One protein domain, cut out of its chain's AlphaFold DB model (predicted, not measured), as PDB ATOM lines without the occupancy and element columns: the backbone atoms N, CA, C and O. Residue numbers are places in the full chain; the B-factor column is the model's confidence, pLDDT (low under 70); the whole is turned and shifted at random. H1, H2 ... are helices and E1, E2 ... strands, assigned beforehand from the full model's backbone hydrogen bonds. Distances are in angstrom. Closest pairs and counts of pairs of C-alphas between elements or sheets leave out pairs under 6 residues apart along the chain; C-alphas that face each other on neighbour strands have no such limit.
ATOM      1  N   GLY A  96     224.314 238.018 283.198       89.88
ATOM      2  CA  GLY A  96     222.852 237.992 283.147       89.88
ATOM      3  C   GLY A  96     222.258 236.717 282.541       89.88
ATOM      4  O   GLY A  96     221.049 236.657 282.313       89.88
ATOM      5  N   VAL A  97     223.069 235.690 282.264       93.81
ATOM      6  CA  VAL A  97     222.553 234.395 281.806       93.81
ATOM      7  C   VAL A  97     221.927 233.647 282.967       93.81
ATOM      8  O   VAL A  97     222.483 233.540 284.056       93.81
ATOM      9  N   PHE A  98     220.775 233.062 282.684       93.81
ATOM     10  CA  PHE A  98     220.050 232.216 283.606       93.81
ATOM     11  C   PHE A  98     219.800 230.861 282.952       93.81
ATOM     12  O   PHE A  98     219.153 230.794 281.902       93.81
ATOM     13  N   LEU A  99     220.331 229.794 283.542       93.38
ATOM     14  CA  LEU A  99     220.072 228.423 283.124       93.38
ATOM     15  C   LEU A  99     219.119 227.767 284.115       93.38
ATOM     16  O   LEU A  99     219.431 227.647 285.296       93.38
ATOM     17  N   ARG A 100     217.991 227.272 283.618       91.44
ATOM     18  CA  ARG A 100     217.067 226.439 284.385       91.44
ATOM     19  C   ARG A 100     217.147 225.009 283.896       91.44
ATOM     20  O   ARG A 100     217.005 224.766 282.694       91.44
ATOM     21  N   GLN A 101     217.332 224.078 284.820       88.38
ATOM     22  CA  GLN A 101     217.238 222.653 284.539       88.38
ATOM     23  C   GLN A 101     215.847 222.301 283.988       88.38
ATOM     24  O   GLN A 101     214.818 222.657 284.560       88.38
ATOM     25  N   THR A 102     215.817 221.594 282.859       82.06
ATOM     26  CA  THR A 102     214.592 221.135 282.190       82.06
ATOM     27  C   THR A 102     214.417 219.629 282.240       82.06
ATOM     28  O   THR A 102     213.284 219.151 282.207       82.06
ATOM     29  N   SER A 103     215.508 218.865 282.322       71.25
ATOM     30  CA  SER A 103     215.407 217.430 282.570       71.25
ATOM     31  C   SER A 103     214.999 217.217 284.021       71.25
ATOM     32  O   SER A 103     215.743 217.577 284.932       71.25
ATOM     33  N   GLN A 104     213.835 216.623 284.251       65.88
ATOM     34  CA  GLN A 104     213.467 216.215 285.598       65.88
ATOM     35  C   GLN A 104     214.333 215.014 285.979       65.88
ATOM     36  O   GLN A 104     214.378 214.027 285.246       65.88
ATOM     37  N   THR A 105     215.069 215.135 287.076       61.78
ATOM     38  CA  THR A 105     215.888 214.055 287.653       61.78
ATOM     39  C   THR A 105     215.611 213.866 289.138       61.78
ATOM     40  O   THR A 105     216.017 212.855 289.699       61.78
ATOM     41  N   SER A 106     214.910 214.826 289.747       63.12
ATOM     42  CA  SER A 106     214.632 214.919 291.172       63.12
ATOM     43  C   SER A 106     213.334 215.687 291.420       63.12
ATOM     44  O   SER A 106     212.713 216.211 290.493       63.12
ATOM     45  N   THR A 107     212.947 215.775 292.691       66.06
ATOM     46  CA  THR A 107     211.859 216.655 293.171       66.06
ATOM     47  C   THR A 107     212.297 218.119 293.284       66.06
ATOM     48  O   THR A 107     211.477 219.020 293.486       66.06
ATOM     49  N   THR A 108     213.597 218.353 293.135       70.88
ATOM     50  CA  THR A 108     214.199 219.666 292.995       70.88
ATOM     51  C   THR A 108     214.777 219.853 291.593       70.88
ATOM     52  O   THR A 108     214.934 218.902 290.822       70.88
ATOM     53  N   TYR A 109     215.052 221.100 291.234       79.31
ATOM     54  CA  TYR A 109     215.725 221.452 289.993       79.31
ATOM     55  C   TYR A 109     216.756 222.545 290.253       79.31
ATOM     56  O   TYR A 109     216.548 223.424 291.095       79.31
ATOM     57  N   TYR A 110     217.854 222.504 289.499       85.75
ATOM     58  CA  TYR A 110     218.893 223.516 289.592       85.75
ATOM     59  C   TYR A 110     218.566 224.755 288.755       85.75
ATOM     60  O   TYR A 110     218.142 224.670 287.594       85.75
ATOM     61  N   GLU A 111     218.836 225.919 289.337       90.56
ATOM     62  CA  GLU A 111     218.954 227.188 288.624       90.56
ATOM     63  C   GLU A 111     220.397 227.690 288.745       90.56
ATOM     64  O   GLU A 111     220.943 227.786 289.843       90.56
ATOM     65  N   ILE A 112     221.028 227.993 287.610       93.19
ATOM     66  CA  ILE A 112     222.389 228.527 287.544       93.19
ATOM     67  C   ILE A 112     222.312 229.953 287.012       93.19
ATOM     68  O   ILE A 112     221.903 230.187 285.871       93.19
ATOM     69  N   ILE A 113     222.713 230.905 287.843       95.06
ATOM     70  CA  ILE A 113     222.600 232.336 287.591       95.06
ATOM     71  C   ILE A 113     224.003 232.910 287.441       95.06
ATOM     72  O   ILE A 113     224.809 232.879 288.372       95.06
ATOM     73  N   PHE A 114     224.293 233.450 286.266       94.50
ATOM     74  CA  PHE A 114     225.569 234.069 285.947       94.50
ATOM     75  C   PHE A 114     225.430 235.584 286.054       94.50
ATOM     76  O   PHE A 114     224.601 236.196 285.386       94.50
ATOM     77  N   SER A 115     226.244 236.193 286.905       91.75
ATOM     78  CA  SER A 115     226.326 237.639 287.093       91.75
ATOM     79  C   SER A 115     227.779 238.078 287.010       91.75
ATOM     80  O   SER A 115     228.673 237.345 287.412       91.75
ATOM     81  N   LYS A 116     228.029 239.319 286.593       87.38
ATOM     82  CA  LYS A 116     229.368 239.898 286.399       87.38
ATOM     83  C   LYS A 116     230.409 239.538 287.467       87.38
ATOM     84  O   LYS A 116     231.582 239.368 287.142       87.38
ATOM     85  N   ASN A 117     229.987 239.452 288.728       87.81
ATOM     86  CA  ASN A 117     230.865 239.213 289.873       87.81
ATOM     87  C   ASN A 117     230.600 237.888 290.603       87.81
ATOM     88  O   ASN A 117     231.328 237.578 291.547       87.81
ATOM     89  N   SER A 118     229.567 237.131 290.231       92.88
ATOM     90  CA  SER A 118     229.217 235.897 290.931       92.88
ATOM     91  C   SER A 118     228.450 234.906 290.061       92.88
ATOM     92  O   SER A 118     227.662 235.261 289.190       92.88
ATOM     93  N   LEU A 119     228.705 233.632 290.327       93.81
ATOM     94  CA  LEU A 119     227.905 232.507 289.880       93.81
ATOM     95  C   LEU A 119     227.078 232.040 291.074       93.81
ATOM     96  O   LEU A 119     227.658 231.712 292.110       93.81
ATOM     97  N   VAL A 120     225.760 231.986 290.937       94.88
ATOM     98  CA  VAL A 120     224.867 231.441 291.964       94.88
ATOM     99  C   VAL A 120     224.255 230.153 291.441       94.88
ATOM    100  O   VAL A 120     223.726 230.123 290.333       94.88
ATOM    101  N   ILE A 121     224.344 229.091 292.233       92.81
ATOM    102  CA  ILE A 121     223.668 227.819 291.981       92.81
ATOM    103  C   ILE A 121     222.619 227.654 293.072       92.81
ATOM    104  O   ILE A 121     222.958 227.584 294.254       92.81
ATOM    105  N   GLU A 122     221.355 227.586 292.675       89.88
ATOM    106  CA  GLU A 122     220.232 227.343 293.573       89.88
ATOM    107  C   GLU A 122     219.654 225.948 293.338       89.88
ATOM    108  O   GLU A 122     219.491 225.520 292.196       89.88
ATOM    109  N   ASP A 123     219.312 225.268 294.431       84.94
ATOM    110  CA  ASP A 123     218.554 224.019 294.432       84.94
ATOM    111  C   ASP A 123     217.114 224.336 294.855       84.94
ATOM    112  O   ASP A 123     216.852 224.683 296.013       84.94
ATOM    113  N   ARG A 124     216.179 224.327 293.896       79.31
ATOM    114  CA  ARG A 124     214.793 224.754 294.124       79.31
ATOM    115  C   ARG A 124     213.844 223.572 294.176       79.31
ATOM    116  O   ARG A 124     213.774 222.769 293.251       79.31
ATOM    117  N   PHE A 125     213.026 223.526 295.225       69.44
ATOM    118  CA  PHE A 125     211.956 222.542 295.351       69.44
ATOM    119  C   PHE A 125     210.815 222.825 294.366       69.44
ATOM    120  O   PHE A 125     210.300 223.946 294.289       69.44
ATOM    121  N   GLN A 126     210.376 221.803 293.634       66.94
ATOM    122  CA  GLN A 126     209.271 221.905 292.685       66.94
ATOM    123  C   GLN A 126     207.922 221.866 293.430       66.94
ATOM    124  O   GLN A 126     207.218 220.860 293.453       66.94
ATOM    125  N   SER A 127     207.559 222.969 294.094       50.75
ATOM    126  CA  SER A 127     206.484 222.971 295.102       50.75
ATOM    127  C   SER A 127     205.043 222.969 294.568       50.75
ATOM    128  O   SER A 127     204.118 222.862 295.369       50.75
ATOM    129  N   SER A 128     204.796 223.118 293.265       50.62
ATOM    130  CA  SER A 128     203.426 223.339 292.762       50.62
ATOM    131  C   SER A 128     202.639 222.069 292.417       50.62
ATOM    132  O   SER A 128     201.469 222.168 292.062       50.62
ATOM    133  N   SER A 129     203.247 220.883 292.501       50.56
ATOM    134  CA  SER A 129     202.596 219.620 292.111       50.56
ATOM    135  C   SER A 129     203.192 218.398 292.818       50.56
ATOM    136  O   SER A 129     203.287 217.324 292.229       50.56
ATOM    137  N   TYR A 130     203.636 218.566 294.069       51.00
ATOM    138  CA  TYR A 130     204.151 217.459 294.875       51.00
ATOM    139  C   TYR A 130     202.993 216.576 295.353       51.00
ATOM    140  O   TYR A 130     202.395 216.819 296.400       51.00
ATOM    141  N   ASP A 131     202.671 215.571 294.546       55.00
ATOM    142  CA  ASP A 131     201.894 214.413 294.962       55.00
ATOM    143  C   ASP A 131     202.890 213.319 295.403       55.00
ATOM    144  O   ASP A 131     203.646 212.809 294.563       55.00
ATOM    145  N   PRO A 132     202.975 212.999 296.710       55.72
ATOM    146  CA  PRO A 132     203.938 212.033 297.230       55.72
ATOM    147  C   PRO A 132     203.786 210.639 296.602       55.72
ATOM    148  O   PRO A 132     204.784 209.923 296.511       55.72
ATOM    149  N   ASP A 133     202.600 210.289 296.092       54.59
ATOM    150  CA  ASP A 133     202.338 208.983 295.482       54.59
ATOM    151  C   ASP A 133     202.832 208.899 294.019       54.59
ATOM    152  O   ASP A 133     203.250 207.833 293.564       54.59
ATOM    153  N   LEU A 134     202.883 210.022 293.284       53.69
ATOM    154  CA  LEU A 134     203.493 210.087 291.940       53.69
ATOM    155  C   LEU A 134     205.030 210.097 291.997       53.69
ATOM    156  O   LEU A 134     205.691 209.666 291.047       53.69
ATOM    157  N   SER A 135     205.594 210.597 293.101       55.78
ATOM    158  CA  SER A 135     207.033 210.801 293.294       55.78
ATOM    159  C   SER A 135     207.828 209.499 293.154       55.78
ATOM    160  O   SER A 135     208.806 209.459 292.413       55.78
ATOM    161  N   GLU A 136     207.391 208.391 293.761       56.38
ATOM    162  CA  GLU A 136     208.140 207.125 293.690       56.38
ATOM    163  C   GLU A 136     208.165 206.491 292.290       56.38
ATOM    164  O   GLU A 136     209.173 205.898 291.894       56.38
ATOM    165  N   GLU A 137     207.074 206.582 291.523       56.59
ATOM    166  CA  GLU A 137     207.013 206.016 290.168       56.59
ATOM    167  C   GLU A 137     207.830 206.851 289.174       56.59
ATOM    168  O   GLU A 137     208.477 206.315 288.270       56.59
ATOM    169  N   ILE A 138     207.842 208.165 289.380       54.56
ATOM    170  CA  ILE A 138     208.624 209.127 288.616       54.56
ATOM    171  C   ILE A 138     210.124 209.000 288.944       54.56
ATOM    172  O   ILE A 138     210.936 208.889 288.024       54.56
ATOM    173  N   LEU A 139     210.492 208.889 290.226       54.47
ATOM    174  CA  LEU A 139     211.873 208.684 290.681       54.47
ATOM    175  C   LEU A 139     212.477 207.379 290.138       54.47
ATOM    176  O   LEU A 139     213.638 207.354 289.739       54.47
ATOM    177  N   LYS A 140     211.676 206.309 290.011       58.03
ATOM    178  CA  LYS A 140     212.099 205.047 289.368       58.03
ATOM    179  C   LYS A 140     212.400 205.185 287.868       58.03
ATOM    180  O   LYS A 140     213.090 204.327 287.312       58.03
ATOM    181  N   ARG A 141     211.900 206.228 287.191       54.38
ATOM    182  CA  ARG A 141     212.172 206.506 285.765       54.38
ATOM    183  C   ARG A 141     213.427 207.356 285.554       54.38
ATOM    184  O   ARG A 141     213.933 207.395 284.429       54.38
ATOM    185  N   TYR A 142     213.960 207.992 286.596       56.41
ATOM    186  CA  TYR A 142     215.159 208.815 286.484       56.41
ATOM    187  C   TYR A 142     216.417 207.944 286.499       56.41
ATOM    188  O   TYR A 142     216.797 207.340 287.496       56.41
ATOM    189  N   LYS A 143     217.058 207.849 285.330       53.22
ATOM    190  CA  LYS A 143     218.307 207.097 285.109       53.22
ATOM    191  C   LYS A 143     219.558 207.975 285.129       53.22
ATOM    192  O   LYS A 143     220.644 207.492 284.815       53.22
ATOM    193  N   ILE A 144     219.412 209.259 285.438       57.66
ATOM    194  CA  ILE A 144     220.533 210.191 285.471       57.66
ATOM    195  C   ILE A 144     221.135 210.129 286.873       57.66
ATOM    196  O   ILE A 144     220.445 210.348 287.864       57.66
ATOM    197  N   LYS A 145     222.416 209.766 286.951       55.00
ATOM    198  CA  LYS A 145     223.186 209.775 288.194       55.00
ATOM    199  C   LYS A 145     223.317 211.235 288.624       55.00
ATOM    200  O   LYS A 145     224.047 211.975 287.975       55.00
ATOM    201  N   GLU A 146     222.592 211.644 289.662       56.12
ATOM    202  CA  GLU A 146     222.714 212.994 290.214       56.12
ATOM    203  C   GLU A 146     224.182 213.261 290.568       56.12
ATOM    204  O   GLU A 146     224.775 212.582 291.412       56.12
ATOM    205  N   VAL A 147     224.780 214.236 289.888       55.91
ATOM    206  CA  VAL A 147     225.986 214.904 290.367       55.91
ATOM    207  C   VAL A 147     225.524 216.271 290.864       55.91
ATOM    208  O   VAL A 147     224.880 216.998 290.106       55.91
ATOM    209  N   PRO A 148     225.775 216.605 292.139       61.28
ATOM    210  CA  PRO A 148     225.193 217.772 292.759       61.28
ATOM    211  C   PRO A 148     226.067 218.957 292.382       61.28
ATOM    212  O   PRO A 148     227.158 219.130 292.929       61.28
ATOM    213  N   LEU A 149     225.617 219.778 291.438       74.62
ATOM    214  CA  LEU A 149     226.102 221.149 291.416       74.62
ATOM    215  C   LEU A 149     225.922 221.695 292.836       74.62
ATOM    216  O   LEU A 149     224.816 221.711 293.373       74.62
ATOM    217  N   VAL A 150     227.031 222.037 293.492       81.75
ATOM    218  CA  VAL A 150     226.985 222.443 294.896       81.75
ATOM    219  C   VAL A 150     226.284 223.790 294.948       81.75
ATOM    220  O   VAL A 150     226.812 224.782 294.445       81.75
ATOM    221  N   ALA A 151     225.091 223.809 295.540       87.12
ATOM    222  CA  ALA A 151     224.347 225.039 295.736       87.12
ATOM    223  C   ALA A 151     225.182 226.036 296.551       87.12
ATOM    224  O   ALA A 151     225.831 225.676 297.540       87.12
ATOM    225  N   GLY A 152     225.176 227.294 296.125       90.38
ATOM    226  CA  GLY A 152     225.994 228.334 296.731       90.38
ATOM    227  C   GLY A 152     226.297 229.492 295.794       90.38
ATOM    228  O   GLY A 152     225.923 229.498 294.622       90.38
ATOM    229  N   GLU A 153     226.997 230.482 296.341       93.94
ATOM    230  CA  GLU A 153     227.475 231.654 295.614       93.94
ATOM    231  C   GLU A 153     228.999 231.606 295.461       93.94
ATOM    232  O   GLU A 153     229.749 231.430 296.426       93.94
ATOM    233  N   PHE A 154     229.467 231.816 294.233       93.88
ATOM    234  CA  PHE A 154     230.868 231.724 293.858       93.88
ATOM    235  C   PHE A 154     231.330 233.016 293.181       93.88
ATOM    236  O   PHE A 154     230.971 233.310 292.046       93.88
ATOM    237  N   THR A 155     232.192 233.777 293.854       93.12
ATOM    238  CA  THR A 155     232.658 235.099 293.382       93.12
ATOM    239  C   THR A 155     233.816 235.048 292.384       93.12
ATOM    240  O   THR A 155     234.221 236.066 291.830       93.12
ATOM    241  N   LYS A 156     234.403 233.866 292.168       91.81
ATOM    242  CA  LYS A 156     235.555 233.676 291.279       91.81
ATOM    243  C   LYS A 156     235.289 232.547 290.300       91.81
ATOM    244  O   LYS A 156     235.760 231.424 290.505       91.81
ATOM    245  N   TYR A 157     234.556 232.866 289.239       93.56
ATOM    246  CA  TYR A 157     234.278 231.945 288.150       93.56
ATOM    247  C   TYR A 157     234.786 232.484 286.805       93.56
ATOM    248  O   TYR A 157     235.047 233.673 286.648       93.56
ATOM    249  N   ILE A 183     223.345 222.172 272.665       93.00
ATOM    250  CA  ILE A 183     222.633 221.233 271.781       93.00
ATOM    251  C   ILE A 183     221.586 221.938 270.913       93.00
ATOM    252  O   ILE A 183     221.175 221.412 269.884       93.00
ATOM    253  N   ALA A 184     221.157 223.136 271.314       91.00
ATOM    254  CA  ALA A 184     220.279 224.013 270.547       91.00
ATOM    255  C   ALA A 184     220.546 225.480 270.945       91.00
ATOM    256  O   ALA A 184     221.228 225.717 271.944       91.00
ATOM    257  N   PRO A 185     219.996 226.490 270.241       89.94
ATOM    258  CA  PRO A 185     220.279 227.908 270.509       89.94
ATOM    259  C   PRO A 185     220.103 228.361 271.967       89.94
ATOM    260  O   PRO A 185     220.780 229.284 272.401       89.94
ATOM    261  N   ARG A 186     219.211 227.695 272.705       92.62
ATOM    262  CA  ARG A 186     218.841 227.988 274.095       92.62
ATOM    263  C   ARG A 186     218.867 226.753 274.997       92.62
ATOM    264  O   ARG A 186     218.278 226.775 276.071       92.62
ATOM    265  N   LYS A 187     219.474 225.656 274.535       93.25
ATOM    266  CA  LYS A 187     219.510 224.387 275.269       93.25
ATOM    267  C   LYS A 187     220.932 223.876 275.401       93.25
ATOM    268  O   LYS A 187     221.681 223.840 274.420       93.25
ATOM    269  N   PHE A 188     221.249 223.431 276.604       93.69
ATOM    270  CA  PHE A 188     222.556 222.935 276.998       93.69
ATOM    271  C   PHE A 188     222.399 221.599 277.712       93.69
ATOM    272  O   PHE A 188     221.354 221.330 278.297       93.69
ATOM    273  N   VAL A 189     223.436 220.773 277.664       91.25
ATOM    274  CA  VAL A 189     223.501 219.494 278.373       91.25
ATOM    275  C   VAL A 189     224.768 219.470 279.213       91.25
ATOM    276  O   VAL A 189     225.851 219.719 278.679       91.25
ATOM    277  N   GLY A 190     224.617 219.203 280.507       88.75
ATOM    278  CA  GLY A 190     225.705 218.978 281.456       88.75
ATOM    279  C   GLY A 190     226.487 217.692 281.190       88.75
ATOM    280  O   GLY A 190     226.051 216.829 280.424       88.75
ATOM    281  N   GLU A 191     227.633 217.531 281.843       82.94
ATOM    282  CA  GLU A 191     228.474 216.323 281.763       82.94
ATOM    283  C   GLU A 191     227.764 215.044 282.241       82.94
ATOM    284  O   GLU A 191     228.045 213.940 281.777       82.94
ATOM    285  N   GLU A 192     226.785 215.213 283.115       78.25
ATOM    286  CA  GLU A 192     225.908 214.209 283.696       78.25
ATOM    287  C   GLU A 192     224.653 213.935 282.847       78.25
ATOM    288  O   GLU A 192     223.852 213.066 283.184       78.25
ATOM    289  N   GLY A 193     224.462 214.653 281.737       79.69
ATOM    290  CA  GLY A 193     223.285 214.511 280.878       79.69
ATOM    291  C   GLY A 193     222.054 215.293 281.345       79.69
ATOM    292  O   GLY A 193     220.981 215.108 280.773       79.69
ATOM    293  N   ILE A 194     222.189 216.168 282.349       83.50
ATOM    294  CA  ILE A 194     221.124 217.092 282.760       83.50
ATOM    295  C   ILE A 194     220.960 218.171 281.688       83.50
ATOM    296  O   ILE A 194     221.922 218.818 281.273       83.50
ATOM    297  N   GLU A 195     219.727 218.362 281.228       89.25
ATOM    298  CA  GLU A 195     219.387 219.398 280.261       89.25
ATOM    299  C   GLU A 195     219.064 220.709 280.972       89.25
ATOM    300  O   GLU A 195     218.285 220.735 281.926       89.25
ATOM    301  N   TYR A 196     219.602 221.802 280.443       91.38
ATOM    302  CA  TYR A 196     219.330 223.164 280.875       91.38
ATOM    303  C   TYR A 196     218.795 223.990 279.715       91.38
ATOM    304  O   TYR A 196     219.168 223.799 278.553       91.38
ATOM    305  N   SER A 197     217.965 224.972 280.042       93.12
ATOM    306  CA  SER A 197     217.484 225.966 279.094       93.12
ATOM    307  C   SER A 197     217.693 227.377 279.605       93.12
ATOM    308  O   SER A 197     217.749 227.613 280.808       93.12
ATOM    309  N   THR A 198     217.789 228.316 278.675       93.56
ATOM    310  CA  THR A 198     217.897 229.742 278.973       93.56
ATOM    311  C   THR A 198     217.016 230.555 278.040       93.56
ATOM    312  O   THR A 198     216.692 230.126 276.931       93.56
ATOM    313  N   GLU A 199     216.637 231.747 278.472       88.88
ATOM    314  CA  GLU A 199     215.911 232.702 277.635       88.88
ATOM    315  C   GLU A 199     216.862 233.528 276.750       88.88
ATOM    316  O   GLU A 199     216.454 234.043 275.704       88.88
TER     317      GLU A 199
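This is residues 96 to 157 and 183 to 199 of the 203 residues of an uncharacterized protein of Sporosarcina sp. ANT_H38 (UniProt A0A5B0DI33). One strongly twisted, curled sheet of six strands has the long hairpin E2 and E3 in it, with E1 beside E2, short E4 beside E3, and the small hairpin E5 and E6 turned across the far edge beyond E1. A loop with one small helix, H1, reaches past the end of E3, away from the sheet, and swings back to E4. The printed part has 79 residues, under half of them in named elements, in the order E1, E2, E3, H1, E4, E5, E6; the class is mixed, helices and strands. The sheet's order is E4, E3, E2, E1, E6, E5, all antiparallel. The whole is only just compact, close to loose, with a radius of gyration of the C-alphas of 13.6 A, and elongated, spanning 42 by 25 by 22 A.

E2 is residues 108 to 115, 22.5 A long, and E3 is 118 to 125, 22.3 A. E1, residues 98 to 101, begins at C-alpha 98 (220.050, 232.216, 283.606). E4 is 152 to 154, E5 is 187 to 190, and E6, 195 to 197, ends at C-alpha 197 (217.484, 225.966, 279.094). H1 is 132 to 139, 10.8 A.

E1, E2 and E3 form a meander, each strand the antiparallel neighbour of the one before. N 113 and O 120 of hairpin E2 and E3 are 2.8 A apart; N 99 of E1 and O 112 of E2, 2.8 A. E4 is the antiparallel neighbour of E3, with N 121 and O 152 within hydrogen-bond range at 2.9 A. E1 pairs with E6 through N 100 and O 197, 2.8 A, at 144 degrees between directions; in hairpin E5 and E6, N 196 and O 188 are 2.8 A apart. H1 is not on the sheet; 2 of its 4 O i to N i+4 pairs are within hydrogen-bond range.

The C-alphas farthest apart, of Lys 116 and Asp 133, are 42.1 A apart. Residues 158 to 182 are not printed; C-alphas 157 and 183 are 22.8 A apart across this cut. The link from H1 to E4 is long. The pLDDT is under 70 at residues 104 to 107 and 125 to 148.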